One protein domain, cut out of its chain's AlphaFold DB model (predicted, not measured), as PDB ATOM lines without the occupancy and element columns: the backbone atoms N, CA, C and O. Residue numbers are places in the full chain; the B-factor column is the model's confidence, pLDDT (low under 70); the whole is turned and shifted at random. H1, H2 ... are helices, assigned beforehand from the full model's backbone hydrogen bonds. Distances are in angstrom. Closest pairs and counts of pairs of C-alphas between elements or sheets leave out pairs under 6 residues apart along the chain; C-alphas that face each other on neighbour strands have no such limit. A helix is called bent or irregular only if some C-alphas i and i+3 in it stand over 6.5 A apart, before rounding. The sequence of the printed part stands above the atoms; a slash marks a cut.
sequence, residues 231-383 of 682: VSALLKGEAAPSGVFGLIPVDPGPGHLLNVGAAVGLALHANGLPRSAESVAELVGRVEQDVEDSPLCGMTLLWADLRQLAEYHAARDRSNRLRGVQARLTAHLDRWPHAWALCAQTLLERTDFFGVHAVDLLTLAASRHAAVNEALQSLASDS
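Overview. This is residues 231 to 383 of the 682 residues of an uncharacterized protein of Catenulispora sp. 13_1_20CM_3_70_7 (UniProt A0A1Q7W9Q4). The longest helix, H5, makes the core. H6 folds back on it as a hairpin, and H5, H6, H7 and H9 form an up-and-down bundle, not well aligned, in which each helix runs against the one before it in the chain. H2 crosses H5 on the side away from H6, with H1 and H3 packed on H2, H4 on H3, and H10 on H7. The 153 printed residues hold ten named helices, H1 to H10 in chain order, and no named strand: the class is all helix. The whole is compact, with a radius of gyration of the C-alphas of 14.7 A, and rounded, spanning 37 by 37 by 28 A.

Arrangement. H5, residues 295 to 314, is the hub, touching five other helices. H6, residues 319 to 335, touches it in a helical hairpin at a shallow tilt of 21 degrees, opposite ways; the closest C-alphas are those of Tyr 312 and Leu 322, 6.1 A apart. H2, residues 254 to 270, touches H5 at a steep tilt of 50 degrees, the same way, with the C-alphas of Gly 265 and Thr 300 closest at 4.1 A. H7, residues 337 to 349, touches residues 295 to 302 of H5 with its residues 339 to 340 alone; the closest C-alphas are those of Met 299 and Ala 339, 5.5 A. H8, residues 351 to 354, touches H5, closest at the C-alphas of Ala 310 and Phe 354, 4.7 A. H9, residues 356 to 368, touches H7, with the C-alphas of Leu 347 and Ala 358 closest at 6.9 A; the tilt of 37 degrees is only just steep. H10, residues 370 to 381, touches H7 at a shallow tilt of 29 degrees, the same way, closest at the C-alphas of Ala 341 and Val 372, 4.3 A. H3, residues 277 to 283, touches H2 and is about perpendicular to it at 85 degrees, with the C-alphas of Leu 268 and Val 280 closest at 7.2 A. H4, residues 288 to 291, touches H3, closest at the C-alphas of Glu 278 and Glu 288, 5.0 A. H1, residues 231 to 235, touches H2, closest at the C-alphas of Val 231 and Asn 259, 5.5 A. H2 and H6 are apart. Every O i to N i+4 pair is within hydrogen-bond range in H1, H3, H5, H6, H9 and H10, against 11 of 13 in H2 and 7 of 9 in H7; H4 and H8 are too short for such a pair.

Along the chain. H5 is 28.9 A long, from C-alpha 295 at (118.886, 177.657, 123.425) to C-alpha 314 at (110.817, 155.881, 140.703). H6 measures 24.7 A, H2 24.5 A, H7 19.1 A, H9 18.7 A and H10 16.3 A, ending at C-alpha 381 (95.978, 183.820, 134.461). H2 and H7 are irregular: C-alphas 255 and 258 are 7.2 A apart, and C-alphas 342 and 345 7.3 A.

Size, cuts and confidence. The C-alphas farthest apart, those of Val 287 and Ser 383, are 43.0 A apart. The printed part has no cut. The link from H1 to H2, residues 236 to 253, is long. Residues 315 to 320, of which 319 to 320 belong to H6, stand free. The pLDDT is under 70 at residues 242 to 243, 316 to 320 and 383.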
ATOM      1  N   VAL A 231     106.099 166.921 123.439       86.62
ATOM      2  CA  VAL A 231     106.801 166.380 124.610       86.62
ATOM      3  C   VAL A 231     105.993 165.298 125.333       86.62
ATOM      4  O   VAL A 231     106.555 164.328 125.845       86.62
ATOM      5  N   SER A 232     104.667 165.415 125.356       85.00
ATOM      6  CA  SER A 232     103.798 164.441 126.012       85.00
ATOM      7  C   SER A 232     103.828 163.072 125.331       85.00
ATOM      8  O   SER A 232     103.799 162.056 126.037       85.00
ATOM      9  N   ALA A 233     103.905 163.040 124.002       85.19
ATOM     10  CA  ALA A 233     104.072 161.856 123.172       85.19
ATOM     11  C   ALA A 233     105.474 161.253 123.338       85.19
ATOM     12  O   ALA A 233     105.605 160.049 123.579       85.19
ATOM     13  N   LEU A 234     106.517 162.091 123.345       86.69
ATOM     14  CA  LEU A 234     107.894 161.654 123.600       86.69
ATOM     15  C   LEU A 234     108.038 160.975 124.972       86.69
ATOM     16  O   LEU A 234     108.605 159.888 125.084       86.69
ATOM     17  N   LEU A 235     107.452 161.554 126.027       84.38
ATOM     18  CA  LEU A 235     107.464 160.968 127.376       84.38
ATOM     19  C   LEU A 235     106.682 159.647 127.475       84.38
ATOM     20  O   LEU A 235     106.929 158.864 128.393       84.38
ATOM     21  N   LYS A 236     105.752 159.382 126.547       85.88
ATOM     22  CA  LYS A 236     105.034 158.099 126.419       85.88
ATOM     23  C   LYS A 236     105.814 157.053 125.612       85.88
ATOM     24  O   LYS A 236     105.342 155.927 125.482       85.88
ATOM     25  N   GLY A 237     107.005 157.395 125.119       82.50
ATOM     26  CA  GLY A 237     107.885 156.490 124.386       82.50
ATOM     27  C   GLY A 237     107.747 156.560 122.867       82.50
ATOM     28  O   GLY A 237     108.271 155.678 122.187       82.50
ATOM     29  N   GLU A 238     107.072 157.574 122.312       84.06
ATOM     30  CA  GLU A 238     107.161 157.819 120.872       84.06
ATOM     31  C   GLU A 238     108.596 158.201 120.498       84.06
ATOM     32  O   GLU A 238     109.200 159.098 121.087       84.06
ATOM     33  N   ALA A 239     109.164 157.483 119.529       75.62
ATOM     34  CA  ALA A 239     110.531 157.716 119.097       75.62
ATOM     35  C   ALA A 239     110.602 158.953 118.199       75.62
ATOM     36  O   ALA A 239     109.922 159.032 117.172       75.62
ATOM     37  N   ALA A 240     111.487 159.884 118.547       76.00
ATOM     38  CA  ALA A 240     111.911 160.914 117.615       76.00
ATOM     39  C   ALA A 240     112.659 160.270 116.429       76.00
ATOM     40  O   ALA A 240     113.332 159.246 116.602       76.00
ATOM     41  N   PRO A 241     112.568 160.842 115.219       72.44
ATOM     42  CA  PRO A 241     113.261 160.311 114.054       72.44
ATOM     43  C   PRO A 241     114.782 160.497 114.210       72.44
ATOM     44  O   PRO A 241     115.333 161.554 113.920       72.44
ATOM     45  N   SER A 242     115.473 159.447 114.663       61.25
ATOM     46  CA  SER A 242     116.897 159.472 115.046       61.25
ATOM     47  C   SER A 242     117.864 159.859 113.920       61.25
ATOM     48  O   SER A 242     118.962 160.327 114.195       61.25
ATOM     49  N   GLY A 243     117.459 159.716 112.655       67.31
ATOM     50  CA  GLY A 243     118.252 160.139 111.494       67.31
ATOM     51  C   GLY A 243     118.180 161.637 111.170       67.31
ATOM     52  O   GLY A 243     118.793 162.063 110.199       67.31
ATOM     53  N   VAL A 244     117.410 162.427 111.927       74.94
ATOM     54  CA  VAL A 244     117.085 163.825 111.583       74.94
ATOM     55  C   VAL A 244     117.831 164.837 112.453       74.94
ATOM     56  O   VAL A 244     117.880 166.014 112.110       74.94
ATOM     57  N   PHE A 245     118.470 164.408 113.546       82.75
ATOM     58  CA  PHE A 245     119.105 165.340 114.482       82.75
ATOM     59  C   PHE A 245     120.215 166.191 113.850       82.75
ATOM     60  O   PHE A 245     120.325 167.367 114.179       82.75
ATOM     61  N   GLY A 246     120.933 165.649 112.858       78.06
ATOM     62  CA  GLY A 246     121.934 166.374 112.060       78.06
ATOM     63  C   GLY A 246     121.408 167.602 111.303       78.06
ATOM     64  O   GLY A 246     122.176 168.475 110.901       78.06
ATOM     65  N   LEU A 247     120.092 167.678 111.089       77.88
ATOM     66  CA  LEU A 247     119.433 168.759 110.357       77.88
ATOM     67  C   LEU A 247     118.781 169.801 111.270       77.88
ATOM     68  O   LEU A 247     118.269 170.814 110.784       77.88
ATOM     69  N   ILE A 248     118.792 169.574 112.584       82.38
ATOM     70  CA  ILE A 248     118.228 170.521 113.540       82.38
ATOM     71  C   ILE A 248     119.066 171.814 113.493       82.38
ATOM     72  O   ILE A 248     120.299 171.756 113.579       82.38
ATOM     73  N   PRO A 249     118.434 172.988 113.320       83.81
ATOM     74  CA  PRO A 249     119.126 174.258 113.497       83.81
ATOM     75  C   PRO A 249     119.466 174.451 114.976       83.81
ATOM     76  O   PRO A 249     118.688 174.088 115.854       83.81
ATOM     77  N   VAL A 250     120.606 175.082 115.249       85.62
ATOM     78  CA  VAL A 250     121.031 175.444 116.613       85.62
ATOM     79  C   VAL A 250     119.982 176.318 117.320       85.62
ATOM     80  O   VAL A 250     119.794 176.208 118.531       85.62
ATOM     81  N   ASP A 251     119.264 177.145 116.558       88.69
ATOM     82  CA  ASP A 251     118.094 177.886 117.018       88.69
ATOM     83  C   ASP A 251     116.857 177.472 116.197       88.69
ATOM     84  O   ASP A 251     116.620 178.009 115.113       88.69
ATOM     85  N   PRO A 252     116.076 176.483 116.666       85.25
ATOM     86  CA  PRO A 252     114.833 176.067 116.015       85.25
ATOM     87  C   PRO A 252     113.686 177.067 116.198       85.25
ATOM     88  O   PRO A 252     112.589 176.828 115.702       85.25
ATOM     89  N   GLY A 253     113.916 178.180 116.900       86.56
ATOM     90  CA  GLY A 253     112.885 179.140 117.247       86.56
ATOM     91  C   GLY A 253     111.995 178.661 118.403       86.56
ATOM     92  O   GLY A 253     111.883 177.465 118.689       86.56
ATOM     93  N   PRO A 254     111.316 179.591 119.095       83.00
ATOM     94  CA  PRO A 254     110.595 179.298 120.335       83.00
ATOM     95  C   PRO A 254     109.426 178.317 120.164       83.00
ATOM     96  O   PRO A 254     109.107 177.597 121.105       83.00
ATOM     97  N   GLY A 255     108.811 178.253 118.973       84.50
ATOM     98  CA  GLY A 255     107.692 177.345 118.686       84.50
ATOM     99  C   GLY A 255     108.086 175.865 118.631       84.50
ATOM    100  O   GLY A 255     107.275 175.005 118.969       84.50
ATOM    101  N   HIS A 256     109.333 175.564 118.264       89.12
ATOM    102  CA  HIS A 256     109.820 174.190 118.081       89.12
ATOM    103  C   HIS A 256     110.882 173.789 119.101       89.12
ATOM    104  O   HIS A 256     111.076 172.596 119.341       89.12
ATOM    105  N   LEU A 257     111.536 174.766 119.738       93.69
ATOM    106  CA  LEU A 257     112.621 174.553 120.694       93.69
ATOM    107  C   LEU A 257     112.267 173.548 121.789       93.69
ATOM    108  O   LEU A 257     113.083 172.682 122.096       93.69
ATOM    109  N   LEU A 258     111.055 173.624 122.340       93.56
ATOM    110  CA  LEU A 258     110.602 172.719 123.393       93.56
ATOM    111  C   LEU A 258     110.578 171.253 122.925       93.56
ATOM    112  O   LEU A 258     111.208 170.402 123.550       93.56
ATOM    113  N   ASN A 259     109.895 170.959 121.815       92.19
ATOM    114  CA  ASN A 259     109.729 169.590 121.310       92.19
ATOM    115  C   ASN A 259     111.052 169.008 120.803       92.19
ATOM    116  O   ASN A 259     111.402 167.867 121.108       92.19
ATOM    117  N   VAL A 260     111.816 169.811 120.062       92.00
ATOM    118  CA  VAL A 260     113.108 169.412 119.498       92.00
ATOM    119  C   VAL A 260     114.132 169.198 120.605       92.00
ATOM    120  O   VAL A 260     114.768 168.147 120.666       92.00
ATOM    121  N   GLY A 261     114.254 170.154 121.527       95.00
ATOM    122  CA  GLY A 261     115.163 170.043 122.659       95.00
ATOM    123  C   GLY A 261     114.812 168.863 123.566       95.00
ATOM    124  O   GLY A 261     115.716 168.128 123.963       95.00
ATOM    125  N   ALA A 262     113.521 168.603 123.813       94.50
ATOM    126  CA  ALA A 262     113.074 167.417 124.542       94.50
ATOM    127  C   ALA A 262     113.431 166.112 123.821       94.50
ATOM    128  O   ALA A 262     113.958 165.194 124.449       94.50
ATOM    129  N   ALA A 263     113.205 166.025 122.507       92.94
ATOM    130  CA  ALA A 263     113.548 164.848 121.711       92.94
ATOM    131  C   ALA A 263     115.050 164.536 121.757       92.94
ATOM    132  O   ALA A 263     115.437 163.397 122.036       92.94
ATOM    133  N   VAL A 264     115.895 165.548 121.538       94.38
ATOM    134  CA  VAL A 264     117.354 165.394 121.611       94.38
ATOM    135  C   VAL A 264     117.785 165.074 123.046       94.38
ATOM    136  O   VAL A 264     118.620 164.199 123.245       94.38
ATOM    137  N   GLY A 265     117.179 165.698 124.062       95.75
ATOM    138  CA  GLY A 265     117.499 165.455 125.474       95.75
ATOM    139  C   GLY A 265     117.175 164.032 125.928       95.75
ATOM    140  O   GLY A 265     117.977 163.381 126.601       95.75
ATOM    141  N   LEU A 266     116.027 163.502 125.505       94.38
ATOM    142  CA  LEU A 266     115.643 162.115 125.761       94.38
ATOM    143  C   LEU A 266     116.560 161.130 125.031       94.38
ATOM    144  O   LEU A 266     116.929 160.111 125.612       94.38
ATOM    145  N   ALA A 267     116.984 161.445 123.803       92.31
ATOM    146  CA  ALA A 267     117.976 160.648 123.088       92.31
ATOM    147  C   ALA A 267     119.352 160.689 123.774       92.31
ATOM    148  O   ALA A 267     119.983 159.645 123.937       92.31
ATOM    149  N   LEU A 268     119.801 161.858 124.236       95.06
ATOM    150  CA  LEU A 268     121.044 162.031 124.993       95.06
ATOM    151  C   LEU A 268     121.039 161.176 126.259       95.06
ATOM    152  O   LEU A 268     122.001 160.458 126.541       95.06
ATOM    153  N   HIS A 269     119.924 161.185 126.986       94.88
ATOM    154  CA  HIS A 269     119.742 160.332 128.147       94.88
ATOM    155  C   HIS A 269     119.724 158.834 127.793       94.88
ATOM    156  O   HIS A 269     120.442 158.060 128.424       94.88
ATOM    157  N   ALA A 270     118.959 158.425 126.776       92.38
ATOM    158  CA  ALA A 270     118.831 157.022 126.371       92.38
ATOM    159  C   ALA A 270     120.157 156.407 125.892       92.38
ATOM    160  O   ALA A 270     120.411 155.230 126.140       92.38
ATOM    161  N   ASN A 271     121.017 157.207 125.256       91.88
ATOM    162  CA  ASN A 271     122.357 156.788 124.836       91.88
ATOM    163  C   ASN A 271     123.392 156.815 125.979       91.88
ATOM    164  O   ASN A 271     124.539 156.430 125.773       91.88
ATOM    165  N   GLY A 272     123.011 157.257 127.185       92.44
ATOM    166  CA  GLY A 272     123.912 157.326 128.337       92.44
ATOM    167  C   GLY A 272     125.043 158.344 128.175       92.44
ATOM    168  O   GLY A 272     126.084 158.194 128.814       92.44
ATOM    169  N   LEU A 273     124.854 159.358 127.325       94.06
ATOM    170  CA  LEU A 273     125.883 160.348 127.030       94.06
ATOM    171  C   LEU A 273     126.058 161.360 128.182       94.06
ATOM    172  O   LEU A 273     125.091 161.651 128.909       94.06
ATOM    173  N   PRO A 274     127.276 161.910 128.358       94.31
ATOM    174  CA  PRO A 274     127.549 162.990 129.302       94.31
ATOM    175  C   PRO A 274     126.610 164.196 129.144       94.31
ATOM    176  O   PRO A 274     126.109 164.502 128.067       94.31
ATOM    177  N   ARG A 275     126.370 164.916 130.247       95.00
ATOM    178  CA  ARG A 275     125.583 166.163 130.252       95.00
ATOM    179  C   ARG A 275     126.473 167.354 129.889       95.00
ATOM    180  O   ARG A 275     126.768 168.181 130.748       95.00
ATOM    181  N   SER A 276     126.941 167.399 128.646       95.62
ATOM    182  CA  SER A 276     127.842 168.439 128.128       95.62
ATOM    183  C   SER A 276     127.400 168.952 126.757       95.62
ATOM    184  O   SER A 276     126.656 168.273 126.048       95.62
ATOM    185  N   ALA A 277     127.876 170.143 126.382       94.94
ATOM    186  CA  ALA A 277     127.664 170.706 125.049       94.94
ATOM    187  C   ALA A 277     128.277 169.813 123.958       94.94
ATOM    188  O   ALA A 277     127.619 169.568 122.951       94.94
ATOM    189  N   GLU A 278     129.459 169.235 124.201       95.88
ATOM    190  CA  GLU A 278     130.088 168.226 123.337       95.88
ATOM    191  C   GLU A 278     129.135 167.073 122.975       95.88
ATOM    192  O   GLU A 278     128.959 166.760 121.801       95.88
ATOM    193  N   SER A 279     128.447 166.480 123.958       96.50
ATOM    194  CA  SER A 279     127.506 165.380 123.702       96.50
ATOM    195  C   SER A 279     126.244 165.822 122.961       96.50
ATOM    196  O   SER A 279     125.675 165.045 122.193       96.50
ATOM    197  N   VAL A 280     125.791 167.065 123.166       95.81
ATOM    198  CA  VAL A 280     124.703 167.630 122.353       95.81
ATOM    199  C   VAL A 280     125.178 167.799 120.912       95.81
ATOM    200  O   VAL A 280     124.490 167.356 119.997       95.81
ATOM    201  N   ALA A 281     126.360 168.383 120.714       93.94
ATOM    202  CA  ALA A 281     126.958 168.628 119.408       93.94
ATOM    203  C   ALA A 281     127.191 167.327 118.625       93.94
ATOM    204  O   ALA A 281     126.853 167.268 117.444       93.94
ATOM    205  N   GLU A 282     127.652 166.266 119.293       92.88
ATOM    206  CA  GLU A 282     127.767 164.921 118.719       92.88
ATOM    207  C   GLU A 282     126.414 164.420 118.188       92.88
ATOM    208  O   GLU A 282     126.317 163.988 117.037       92.88
ATOM    209  N   LEU A 283     125.345 164.532 118.986       90.75
ATOM    210  CA  LEU A 283     124.008 164.078 118.593       90.75
ATOM    211  C   LEU A 283     123.402 164.880 117.444       90.75
ATOM    212  O   LEU A 283     122.705 164.306 116.604       90.75
ATOM    213  N   VAL A 284     123.638 166.192 117.409       91.19
ATOM    214  CA  VAL A 284     123.122 167.066 116.347       91.19
ATOM    215  C   VAL A 284     124.086 167.209 115.168       91.19
ATOM    216  O   VAL A 284     123.815 167.984 114.256       91.19
ATOM    217  N   GLY A 285     125.209 166.483 115.157       88.38
ATOM    218  CA  GLY A 285     126.201 166.531 114.080       88.38
ATOM    219  C   GLY A 285     126.818 167.920 113.865       88.38
ATOM    220  O   GLY A 285     127.013 168.333 112.721       88.38
ATOM    221  N   ARG A 286     127.085 168.663 114.947       90.19
ATOM    222  CA  ARG A 286     127.664 170.019 114.936       90.19
ATOM    223  C   ARG A 286     128.990 170.069 115.690       90.19
ATOM    224  O   ARG A 286     129.367 169.123 116.376       90.19
ATOM    225  N   VAL A 287     129.697 171.188 115.559       91.81
ATOM    226  CA  VAL A 287     130.869 171.484 116.387       91.81
ATOM    227  C   VAL A 287     130.386 172.024 117.734       91.81
ATOM    228  O   VAL A 287     129.405 172.760 117.785       91.81
ATOM    229  N   GLU A 288     131.070 171.674 118.826       93.75
ATOM    230  CA  GLU A 288     130.699 172.092 120.187       93.75
ATOM    231  C   GLU A 288     130.487 173.605 120.306       93.75
ATOM    232  O   GLU A 288     129.479 174.025 120.854       93.75
ATOM    233  N   GLN A 289     131.367 174.413 119.711       93.56
ATOM    234  CA  GLN A 289     131.299 175.880 119.744       93.56
ATOM    235  C   GLN A 289     130.017 176.456 119.131       93.56
ATOM    236  O   GLN A 289     129.594 177.539 119.521       93.56
ATOM    237  N   ASP A 290     129.400 175.743 118.184       89.75
ATOM    238  CA  ASP A 290     128.154 176.185 117.553       89.75
ATOM    239  C   ASP A 290     126.944 175.924 118.456       89.75
ATOM    240  O   ASP A 290     125.896 176.536 118.288       89.75
ATOM    241  N   VAL A 291     127.064 174.969 119.380       92.00
ATOM    242  CA  VAL A 291     125.970 174.487 120.230       92.00
ATOM    243  C   VAL A 291     126.124 175.000 121.656       92.00
ATOM    244  O   VAL A 291     125.122 175.200 122.347       92.00
ATOM    245  N   GLU A 292     127.354 175.232 122.101       91.44
ATOM    246  CA  GLU A 292     127.659 175.845 123.380       91.44
ATOM    247  C   GLU A 292     126.937 177.191 123.480       91.44
ATOM    248  O   GLU A 292     126.902 177.993 122.554       91.44
ATOM    249  N   ASP A 293     126.267 177.393 124.605       91.44
ATOM    250  CA  ASP A 293     125.423 178.555 124.854       91.44
ATOM    251  C   ASP A 293     124.206 178.766 123.928       91.44
ATOM    252  O   ASP A 293     123.541 179.804 123.971       91.44
ATOM    253  N   SER A 294     123.830 177.758 123.142       94.12
ATOM    254  CA  SER A 294     122.593 177.815 122.363       94.12
ATOM    255  C   SER A 294     121.340 177.490 123.197       94.12
ATOM    256  O   SER A 294     121.390 176.660 124.117       94.12
ATOM    257  N   PRO A 295     120.165 178.047 122.832       93.31
ATOM    258  CA  PRO A 295     118.886 177.657 123.425       93.31
ATOM    259  C   PRO A 295     118.606 176.157 123.287       93.31
ATOM    260  O   PRO A 295     118.063 175.549 124.212       93.31
ATOM    261  N   LEU A 296     118.999 175.554 122.156       94.69
ATOM    262  CA  LEU A 296     118.876 174.117 121.923       94.69
ATOM    263  C   LEU A 296     119.679 173.323 122.952       94.69
ATOM    264  O   LEU A 296     119.123 172.418 123.567       94.69
ATOM    265  N   CYS A 297     120.939 173.691 123.195       96.31
ATOM    266  CA  CYS A 297     121.769 173.029 124.199       96.31
ATOM    267  C   CYS A 297     121.154 173.118 125.596       96.31
ATOM    268  O   CYS A 297     121.039 172.097 126.275       96.31
ATOM    269  N   GLY A 298     120.712 174.311 126.012       95.88
ATOM    270  CA  GLY A 298     120.024 174.488 127.293       95.88
ATOM    271  C   GLY A 298     118.772 173.610 127.392       95.88
ATOM    272  O   GLY A 298     118.588 172.861 128.347       95.88
ATOM    273  N   MET A 299     117.923 173.608 126.366       97.00
ATOM    274  CA  MET A 299     116.715 172.782 126.371       97.00
ATOM    275  C   MET A 299     117.037 171.276 126.410       97.00
ATOM    276  O   MET A 299     116.444 170.527 127.186       97.00
ATOM    277  N   THR A 300     118.007 170.824 125.618       96.81
ATOM    278  CA  THR A 300     118.439 169.424 125.561       96.81
ATOM    279  C   THR A 300     118.991 168.929 126.895       96.81
ATOM    280  O   THR A 300     118.589 167.859 127.364       96.81
ATOM    281  N   LEU A 301     119.879 169.698 127.531       97.25
ATOM    282  CA  LEU A 301     120.462 169.325 128.820       97.25
ATOM    283  C   LEU A 301     119.400 169.291 129.925       97.25
ATOM    284  O   LEU A 301     119.370 168.331 130.700       97.25
ATOM    285  N   LEU A 302     118.482 170.266 129.944       96.50
ATOM    286  CA  LEU A 302     117.349 170.291 130.870       96.50
ATOM    287  C   LEU A 302     116.518 169.007 130.780       96.50
ATOM    288  O   LEU A 302     116.318 168.326 131.787       96.50
ATOM    289  N   TRP A 303     116.058 168.638 129.583       96.25
ATOM    290  CA  TRP A 303     115.213 167.454 129.395       96.25
ATOM    291  C   TRP A 303     115.942 166.143 129.696       96.25
ATOM    292  O   TRP A 303     115.344 165.221 130.261       96.25
ATOM    293  N   ALA A 304     117.239 166.063 129.391       96.44
ATOM    294  CA  ALA A 304     118.055 164.902 129.725       96.44
ATOM    295  C   ALA A 304     118.196 164.699 131.246       96.44
ATOM    296  O   ALA A 304     118.229 163.553 131.714       96.44
ATOM    297  N   ASP A 305     118.289 165.780 132.024       95.94
ATOM    298  CA  ASP A 305     118.367 165.721 133.487       95.94
ATOM    299  C   ASP A 305     116.994 165.565 134.154       95.94
ATOM    300  O   ASP A 305     116.879 164.781 135.097       95.94
ATOM    301  N   LEU A 306     115.931 166.183 133.631       94.25
ATOM    302  CA  LEU A 306     114.554 165.950 134.091       94.25
ATOM    303  C   LEU A 306     114.124 164.491 133.902       94.25
ATOM    304  O   LEU A 306     113.478 163.908 134.775       94.25
ATOM    305  N   ARG A 307     114.520 163.862 132.789       93.75
ATOM    306  CA  ARG A 307     114.274 162.434 132.568       93.75
ATOM    307  C   ARG A 307     114.994 161.572 133.605       93.75
ATOM    308  O   ARG A 307     114.391 160.666 134.177       93.75
ATOM    309  N   GLN A 308     116.256 161.883 133.884       92.81
ATOM    310  CA  GLN A 308     117.039 161.178 134.897       92.81
ATOM    311  C   GLN A 308     116.481 161.392 136.313       92.81
ATOM    312  O   GLN A 308     116.490 160.462 137.121       92.81
ATOM    313  N   LEU A 309     115.958 162.589 136.605       90.25
ATOM    314  CA  LEU A 309     115.263 162.906 137.853       90.25
ATOM    315  C   LEU A 309     114.033 162.007 138.034       90.25
ATOM    316  O   LEU A 309     113.892 161.385 139.086       90.25
ATOM    317  N   ALA A 310     113.192 161.877 137.003       88.94
ATOM    318  CA  ALA A 310     112.006 161.018 137.033       88.94
ATOM    319  C   ALA A 310     112.361 159.535 137.266       88.94
ATOM    320  O   ALA A 310     111.733 158.854 138.078       88.94
ATOM    321  N   GLU A 311     113.415 159.033 136.618       89.88
ATOM    322  CA  GLU A 311     113.874 157.650 136.811       89.88
ATOM    323  C   GLU A 311     114.402 157.386 138.222       89.88
ATOM    324  O   GLU A 311     114.177 156.314 138.790       89.88
ATOM    325  N   TYR A 312     115.097 158.359 138.815       86.69
ATOM    326  CA  TYR A 312     115.562 158.247 140.196       86.69
ATOM    327  C   TYR A 312     114.435 158.410 141.204       86.69
ATOM    328  O   TYR A 312     114.462 157.726 142.221       86.69
ATOM    329  N   HIS A 313     113.419 159.221 140.908       75.88
ATOM    330  CA  HIS A 313     112.222 159.311 141.736       75.88
ATOM    331  C   HIS A 313     111.488 157.961 141.826       75.88
ATOM    332  O   HIS A 313     111.078 157.544 142.910       75.88
ATOM    333  N   ALA A 314     111.399 157.223 140.715       77.31
ATOM    334  CA  ALA A 314     110.817 155.881 140.703       77.31
ATOM    335  C   ALA A 314     111.661 154.837 141.474       77.31
ATOM    336  O   ALA A 314     111.136 153.817 141.929       77.31
ATOM    337  N   ALA A 315     112.965 155.075 141.646       76.25
ATOM    338  CA  ALA A 315     113.896 154.159 142.299       76.25
ATOM    339  C   ALA A 315     114.149 154.552 143.771       76.25
ATOM    340  O   ALA A 315     114.986 155.399 144.062       76.25
ATOM    341  N   ARG A 316     113.492 153.866 144.717       54.69
ATOM    342  CA  ARG A 316     113.486 154.158 146.174       54.69
ATOM    343  C   ARG A 316     114.846 154.240 146.913       54.69
ATOM    344  O   ARG A 316     114.828 154.537 148.099       54.69
ATOM    345  N   ASP A 317     115.998 153.988 146.284       54.75
ATOM    346  CA  ASP A 317     117.269 153.711 146.992       54.75
ATOM    347  C   ASP A 317     118.509 154.462 146.446       54.75
ATOM    348  O   ASP A 317     119.591 153.896 146.280       54.75
ATOM    349  N   ARG A 318     118.369 155.738 146.047       62.53
ATOM    350  CA  ARG A 318     119.459 156.487 145.374       62.53
ATOM    351  C   ARG A 318     119.567 157.968 145.765       62.53
ATOM    352  O   ARG A 318     119.745 158.817 144.892       62.53
ATOM    353  N   SER A 319     119.542 158.283 147.063       64.88
ATOM    354  CA  SER A 319     119.606 159.667 147.577       64.88
ATOM    355  C   SER A 319     120.778 160.485 147.006       64.88
ATOM    356  O   SER A 319     120.569 161.582 146.498       64.88
ATOM    357  N   ASN A 320     121.996 159.936 146.966       67.88
ATOM    358  CA  ASN A 320     123.164 160.652 146.427       67.88
ATOM    359  C   ASN A 320     123.065 160.941 144.919       67.88
ATOM    360  O   ASN A 320     123.545 161.972 144.453       67.88
ATOM    361  N   ARG A 321     122.446 160.046 144.137       79.62
ATOM    362  CA  ARG A 321     122.297 160.257 142.687       79.62
ATOM    363  C   ARG A 321     121.212 161.284 142.389       79.62
ATOM    364  O   ARG A 321     121.388 162.081 141.474       79.62
ATOM    365  N   LEU A 322     120.139 161.283 143.182       77.62
ATOM    366  CA  LEU A 322     119.102 162.308 143.131       77.62
ATOM    367  C   LEU A 322     119.697 163.693 143.409       77.62
ATOM    368  O   LEU A 322     119.541 164.584 142.579       77.62
ATOM    369  N   ARG A 323     120.490 163.832 144.484       70.25
ATOM    370  CA  ARG A 323     121.209 165.080 144.800       70.25
ATOM    371  C   ARG A 323     122.112 165.537 143.658       70.25
ATOM    372  O   ARG A 323     122.117 166.709 143.310       70.25
ATOM    373  N   GLY A 324     122.844 164.612 143.033       79.75
ATOM    374  CA  GLY A 324     123.705 164.935 141.893       79.75
ATOM    375  C   GLY A 324     122.942 165.459 140.670       79.75
ATOM    376  O   GLY A 324     123.464 166.307 139.953       79.75
ATOM    377  N   VAL A 325     121.720 164.973 140.418       88.06
ATOM    378  CA  VAL A 325     120.850 165.498 139.348       88.06
ATOM    379  C   VAL A 325     120.268 166.853 139.742       88.06
ATOM    380  O   VAL A 325     120.288 167.770 138.930       88.06
ATOM    381  N   GLN A 326     119.804 167.002 140.986       82.50
ATOM    382  CA  GLN A 326     119.280 168.272 141.494       82.50
ATOM    383  C   GLN A 326     120.330 169.384 141.409       82.50
ATOM    384  O   GLN A 326     120.049 170.418 140.822       82.50
ATOM    385  N   ALA A 327     121.566 169.134 141.852       79.06
ATOM    386  CA  ALA A 327     122.655 170.106 141.757       79.06
ATOM    387  C   ALA A 327     122.924 170.561 140.310       79.06
ATOM    388  O   ALA A 327     123.161 171.745 140.066       79.06
ATOM    389  N   ARG A 328     122.846 169.645 139.330       89.19
ATOM    390  CA  ARG A 328     122.967 170.009 137.909       89.19
ATOM    391  C   ARG A 328     121.776 170.816 137.413       89.19
ATOM    392  O   ARG A 328     121.991 171.798 136.716       89.19
ATOM    393  N   LEU A 329     120.549 170.446 137.780       90.88
ATOM    394  CA  LEU A 329     119.339 171.190 137.411       90.88
ATOM    395  C   LEU A 329     119.330 172.605 138.012       90.88
ATOM    396  O   LEU A 329     118.934 173.548 137.329       90.88
ATOM    397  N   THR A 330     119.832 172.777 139.234       82.00
ATOM    398  CA  THR A 330     120.006 174.091 139.867       82.00
ATOM    399  C   THR A 330     121.081 174.918 139.157       82.00
ATOM    400  O   THR A 330     120.835 176.069 138.808       82.00
ATOM    401  N   ALA A 331     122.246 174.338 138.845       86.19
ATOM    402  CA  ALA A 331     123.266 175.033 138.050       86.19
ATOM    403  C   ALA A 331     122.759 175.380 136.635       86.19
ATOM    404  O   ALA A 331     123.073 176.433 136.081       86.19
ATOM    405  N   HIS A 332     121.939 174.502 136.055       92.94
ATOM    406  CA  HIS A 332     121.295 174.713 134.767       92.94
ATOM    407  C   HIS A 332     120.307 175.879 134.810       92.94
ATOM    408  O   HIS A 332     120.250 176.663 133.869       92.94
ATOM    409  N   LEU A 333     119.530 176.006 135.889       88.44
ATOM    410  CA  LEU A 333     118.618 177.126 136.104       88.44
ATOM    411  C   LEU A 333     119.344 178.475 136.053       88.44
ATOM    412  O   LEU A 333     118.868 179.381 135.375       88.44
ATOM    413  N   ASP A 334     120.510 178.572 136.694       86.25
ATOM    414  CA  ASP A 334     121.305 179.801 136.707       86.25
ATOM    415  C   ASP A 334     121.833 180.183 135.313       86.25
ATOM    416  O   ASP A 334     121.906 181.367 134.984       86.25
ATOM    417  N   ARG A 335     122.157 179.192 134.469       91.81
ATOM    418  CA  ARG A 335     122.662 179.417 133.102       91.81
ATOM    419  C   ARG A 335     121.545 179.603 132.063       91.81
ATOM    420  O   ARG A 335     121.704 180.401 131.146       91.81
ATOM    421  N   TRP A 336     120.416 178.904 132.206       94.50
ATOM    422  CA  TRP A 336     119.341 178.812 131.201       94.50
ATOM    423  C   TRP A 336     117.930 179.020 131.781       94.50
ATOM    424  O   TRP A 336     117.057 178.158 131.614       94.50
ATOM    425  N   PRO A 337     117.628 180.163 132.419       94.06
ATOM    426  CA  PRO A 337     116.314 180.393 133.024       94.06
ATOM    427  C   PRO A 337     115.167 180.388 131.997       94.06
ATOM    428  O   PRO A 337     114.051 179.978 132.305       94.06
ATOM    429  N   HIS A 338     115.431 180.776 130.745       94.31
ATOM    430  CA  HIS A 338     114.425 180.758 129.678       94.31
ATOM    431  C   HIS A 338     113.982 179.342 129.281       94.31
ATOM    432  O   HIS A 338     112.814 179.147 128.948       94.31
ATOM    433  N   ALA A 339     114.869 178.342 129.364       94.88
ATOM    434  CA  ALA A 339     114.494 176.952 129.102       94.88
ATOM    435  C   ALA A 339     113.472 176.459 130.140       94.88
ATOM    436  O   ALA A 339     112.483 175.822 129.788       94.88
ATOM    437  N   TRP A 340     113.654 176.837 131.410       95.62
ATOM    438  CA  TRP A 340     112.692 176.556 132.478       95.62
ATOM    439  C   TRP A 340     111.349 177.255 132.262       95.62
ATOM    440  O   TRP A 340     110.307 176.629 132.445       95.62
ATOM    441  N   ALA A 341     111.364 178.521 131.836       95.81
ATOM    442  CA  ALA A 341     110.149 179.274 131.536       95.81
ATOM    443  C   ALA A 341     109.319 178.605 130.423       95.81
ATOM    444  O   ALA A 341     108.113 178.430 130.579       95.81
ATOM    445  N   LEU A 342     109.971 178.159 129.341       94.25
ATOM    446  CA  LEU A 342     109.320 177.441 128.237       94.25
ATOM    447  C   LEU A 342     108.779 176.066 128.657       94.25
ATOM    448  O   LEU A 342     107.728 175.646 128.180       94.25
ATOM    449  N   CYS A 343     109.468 175.369 129.562       94.00
ATOM    450  CA  CYS A 343     109.047 174.056 130.058       94.00
ATOM    451  C   CYS A 343     107.980 174.111 131.158       94.00
ATOM    452  O   CYS A 343     107.414 173.066 131.485       94.00
ATOM    453  N   ALA A 344     107.718 175.278 131.755       94.75
ATOM    454  CA  ALA A 344     106.901 175.405 132.962       94.75
ATOM    455  C   ALA A 344     105.526 174.738 132.815       94.75
ATOM    456  O   ALA A 344     105.125 173.962 133.680       94.75
ATOM    457  N   GLN A 345     104.840 174.968 131.691       93.25
ATOM    458  CA  GLN A 345     103.539 174.358 131.422       93.25
ATOM    459  C   GLN A 345     103.627 172.826 131.399       93.25
ATOM    460  O   GLN A 345     102.884 172.157 132.111       93.25
ATOM    461  N   THR A 346     104.567 172.263 130.635       91.56
ATOM    462  CA  THR A 346     104.727 170.808 130.504       91.56
ATOM    463  C   THR A 346     105.137 170.147 131.821       91.56
ATOM    464  O   THR A 346     104.695 169.039 132.122       91.56
ATOM    465  N   LEU A 347     105.958 170.820 132.632       92.25
ATOM    466  CA  LEU A 347     106.331 170.343 133.965       92.25
ATOM    467  C   LEU A 347     105.119 170.260 134.899       92.25
ATOM    468  O   LEU A 347     104.990 169.280 135.632       92.25
ATOM    469  N   LEU A 348     104.220 171.248 134.844       91.56
ATOM    470  CA  LEU A 348     102.967 171.252 135.603       91.56
ATOM    471  C   LEU A 348     101.987 170.175 135.099       91.56
ATOM    472  O   LEU A 348     101.446 169.397 135.890       91.56
ATOM    473  N   GLU A 349     101.841 170.046 133.778       90.31
ATOM    474  CA  GLU A 349     101.021 169.007 133.136       90.31
ATOM    475  C   GLU A 349     101.457 167.583 133.503       90.31
ATOM    476  O   GLU A 349     100.619 166.687 133.592       90.31
ATOM    477  N   ARG A 350     102.762 167.364 133.705       88.06
ATOM    478  CA  ARG A 350     103.366 166.039 133.935       88.06
ATOM    479  C   ARG A 350     103.972 165.896 135.329       88.06
ATOM    480  O   ARG A 350     104.964 165.189 135.525       88.06
ATOM    481  N   THR A 351     103.361 166.549 136.315       83.88
ATOM    482  CA  THR A 351     103.738 166.431 137.735       83.88
ATOM    483  C   THR A 351     103.688 164.997 138.263       83.88
ATOM    484  O   THR A 351     104.492 164.634 139.118       83.88
ATOM    485  N   ASP A 352     102.804 164.160 137.726       83.12
ATOM    486  CA  ASP A 352     102.721 162.725 138.016       83.12
ATOM    487  C   ASP A 352     103.982 161.956 137.589       83.12
ATOM    488  O   ASP A 352     104.401 161.012 138.257       83.12
ATOM    489  N   PHE A 353     104.598 162.381 136.486       84.69
ATOM    490  CA  PHE A 353     105.775 161.747 135.911       84.69
ATOM    491  C   PHE A 353     107.072 162.213 136.583       84.69
ATOM    492  O   PHE A 353     107.935 161.394 136.897       84.69
ATOM    493  N   PHE A 354     107.219 163.519 136.817       82.88
ATOM    494  CA  PHE A 354     108.437 164.084 137.415       82.88
ATOM    495  C   PHE A 354     108.436 164.090 138.949       82.88
ATOM    496  O   PHE A 354     109.489 164.249 139.572       82.88
ATOM    497  N   GLY A 355     107.267 163.909 139.564       79.19
ATOM    498  CA  GLY A 355     107.088 163.962 141.007       79.19
ATOM    499  C   GLY A 355     107.236 165.371 141.589       79.19
ATOM    500  O   GLY A 355     107.371 166.377 140.888       79.19
ATOM    501  N   VAL A 356     107.239 165.441 142.922       76.31
ATOM    502  CA  VAL A 356     107.286 166.702 143.689       76.31
ATOM    503  C   VAL A 356     108.570 167.503 143.437       76.31
ATOM    504  O   VAL A 356     108.541 168.729 143.469       76.31
ATOM    505  N   HIS A 357     109.685 166.843 143.108       78.44
ATOM    506  CA  HIS A 357     110.975 167.511 142.901       78.44
ATOM    507  C   HIS A 357     110.973 168.503 141.731       78.44
ATOM    508  O   HIS A 357     111.624 169.540 141.824       78.44
ATOM    509  N   ALA A 358     110.242 168.225 140.647       81.62
ATOM    510  CA  ALA A 358     110.151 169.169 139.533       81.62
ATOM    511  C   ALA A 358     109.336 170.414 139.894       81.62
ATOM    512  O   ALA A 358     109.680 171.510 139.461       81.62
ATOM    513  N   VAL A 359     108.299 170.267 140.725       83.00
ATOM    514  CA  VAL A 359     107.526 171.404 141.249       83.00
ATOM    515  C   VAL A 359     108.381 172.242 142.196       83.00
ATOM    516  O   VAL A 359     108.347 173.468 142.113       83.00
ATOM    517  N   ASP A 360     109.169 171.600 143.060       79.94
ATOM    518  CA  ASP A 360     110.097 172.288 143.964       79.94
ATOM    519  C   ASP A 360     111.155 173.077 143.162       79.94
ATOM    520  O   ASP A 360     111.351 174.267 143.413       79.94
ATOM    521  N   LEU A 361     111.754 172.467 142.131       83.62
ATOM    522  CA  LEU A 361     112.716 173.134 141.242       83.62
ATOM    523  C   LEU A 361     112.080 174.263 140.420       83.62
ATOM    524  O   LEU A 361     112.689 175.316 140.261       83.62
ATOM    525  N   LEU A 362     110.846 174.092 139.936       87.88
ATOM    526  CA  LEU A 362     110.118 175.148 139.225       87.88
ATOM    527  C   LEU A 362     109.742 176.311 140.159       87.88
ATOM    528  O   LEU A 362     109.794 177.473 139.760       87.88
ATOM    529  N   THR A 363     109.415 176.010 141.419       83.88
ATOM    530  CA  THR A 363     109.169 177.016 142.463       83.88
ATOM    531  C   THR A 363     110.440 177.814 142.750       83.88
ATOM    532  O   THR A 363     110.397 179.043 142.788       83.88
ATOM    533  N   LEU A 364     111.579 177.131 142.889       76.38
ATOM    534  CA  LEU A 364     112.891 177.760 143.039       76.38
ATOM    535  C   LEU A 364     113.256 178.616 141.816       76.38
ATOM    536  O   LEU A 364     113.723 179.745 141.948       76.38
ATOM    537  N   ALA A 365     113.000 178.107 140.614       85.19
ATOM    538  CA  ALA A 365     113.234 178.823 139.368       85.19
ATOM    539  C   ALA A 365     112.461 180.145 139.309       85.19
ATOM    540  O   ALA A 365     113.029 181.190 138.992       85.19
ATOM    541  N   ALA A 366     111.186 180.115 139.691       84.12
ATOM    542  CA  ALA A 366     110.326 181.289 139.717       84.12
ATOM    543  C   ALA A 366     110.616 182.265 140.866       84.12
ATOM    544  O   ALA A 366     110.268 183.442 140.749       84.12
ATOM    545  N   SER A 367     111.233 181.824 141.968       78.00
ATOM    546  CA  SER A 367     111.650 182.732 143.044       78.00
ATOM    547  C   SER A 367     112.932 183.497 142.701       78.00
ATOM    548  O   SER A 367     113.116 184.617 143.173       78.00
ATOM    549  N   ARG A 368     113.802 182.919 141.861       77.69
ATOM    550  CA  ARG A 368     115.107 183.494 141.494       77.69
ATOM    551  C   ARG A 368     115.095 184.268 140.178       77.69
ATOM    552  O   ARG A 368     115.811 185.260 140.056       77.69
ATOM    553  N   HIS A 369     114.301 183.837 139.195       86.75
ATOM    554  CA  HIS A 369     114.361 184.372 137.834       86.75
ATOM    555  C   HIS A 369     113.009 184.913 137.362       86.75
ATOM    556  O   HIS A 369     112.019 184.184 137.277       86.75
ATOM    557  N   ALA A 370     113.002 186.190 136.966       87.81
ATOM    558  CA  ALA A 370     111.808 186.894 136.497       87.81
ATOM    559  C   ALA A 370     111.129 186.188 135.313       87.81
ATOM    560  O   ALA A 370     109.918 186.024 135.331       87.81
ATOM    561  N   ALA A 371     111.901 185.674 134.349       92.88
ATOM    562  CA  ALA A 371     111.354 184.986 133.176       92.88
ATOM    563  C   ALA A 371     110.485 183.765 133.539       92.88
ATOM    564  O   ALA A 371     109.456 183.520 132.912       92.88
ATOM    565  N   VAL A 372     110.877 183.002 134.565       93.94
ATOM    566  CA  VAL A 372     110.107 181.835 135.022       93.94
ATOM    567  C   VAL A 372     108.895 182.284 135.837       93.94
ATOM    568  O   VAL A 372     107.812 181.720 135.694       93.94
ATOM    569  N   ASN A 373     109.051 183.331 136.651       89.81
ATOM    570  CA  ASN A 373     107.944 183.932 137.391       89.81
ATOM    571  C   ASN A 373     106.847 184.458 136.449       89.81
ATOM    572  O   ASN A 373     105.679 184.127 136.626       89.81
ATOM    573  N   GLU A 374     107.226 185.207 135.414       94.12
ATOM    574  CA  GLU A 374     106.327 185.738 134.385       94.12
ATOM    575  C   GLU A 374     105.611 184.617 133.624       94.12
ATOM    576  O   GLU A 374     104.396 184.682 133.431       94.12
ATOM    577  N   ALA A 375     106.327 183.545 133.261       95.12
ATOM    578  CA  ALA A 375     105.715 182.369 132.649       95.12
ATOM    579  C   ALA A 375     104.651 181.740 133.565       95.12
ATOM    580  O   ALA A 375     103.537 181.457 133.119       95.12
ATOM    581  N   LEU A 376     104.937 181.590 134.864       94.38
ATOM    582  CA  LEU A 376     103.951 181.103 135.830       94.38
ATOM    583  C   LEU A 376     102.776 182.068 136.020       94.38
ATOM    584  O   LEU A 376     101.649 181.603 136.153       94.38
ATOM    585  N   GLN A 377     102.992 183.386 136.015       93.19
ATOM    586  CA  GLN A 377     101.908 184.377 136.089       93.19
ATOM    587  C   GLN A 377     100.978 184.292 134.878       93.19
ATOM    588  O   GLN A 377      99.755 184.355 135.034       93.19
ATOM    589  N   SER A 378     101.547 184.097 133.684       94.69
ATOM    590  CA  SER A 378     100.783 183.864 132.461       94.69
ATOM    591  C   SER A 378      99.926 182.603 132.587       94.69
ATOM    592  O   SER A 378      98.722 182.659 132.354       94.69
ATOM    593  N   LEU A 379     100.508 181.487 133.044       95.06
ATOM    594  CA  LEU A 379      99.784 180.226 133.259       95.06
ATOM    595  C   LEU A 379      98.718 180.329 134.360       95.06
ATOM    596  O   LEU A 379      97.627 179.781 134.231       95.06
ATOM    597  N   ALA A 380      98.996 181.069 135.432       91.75
ATOM    598  CA  ALA A 380      98.065 181.322 136.531       91.75
ATOM    599  C   ALA A 380      96.871 182.207 136.128       91.75
ATOM    600  O   ALA A 380      95.840 182.199 136.810       91.75
ATOM    601  N   SER A 381      97.017 182.964 135.039       90.00
ATOM    602  CA  SER A 381      95.978 183.820 134.461       90.00
ATOM    603  C   SER A 381      95.244 183.153 133.293       90.00
ATOM    604  O   SER A 381      94.207 183.658 132.860       90.00
ATOM    605  N   ASP A 382      95.752 182.026 132.785       87.31
ATOM    606  CA  ASP A 382      95.168 181.315 131.653       87.31
ATOM    607  C   ASP A 382      93.868 180.590 132.052       87.31
ATOM    608  O   ASP A 382      93.755 179.941 133.093       87.31
ATOM    609  N   SER A 383      92.856 180.706 131.194       66.31
ATOM    610  CA  SER A 383      91.539 180.087 131.365       66.31
ATOM    611  C   SER A 383      91.440 178.676 130.771       66.31
ATOM    612  O   SER A 383      90.472 177.973 131.063       66.31
TER     613      SER A 383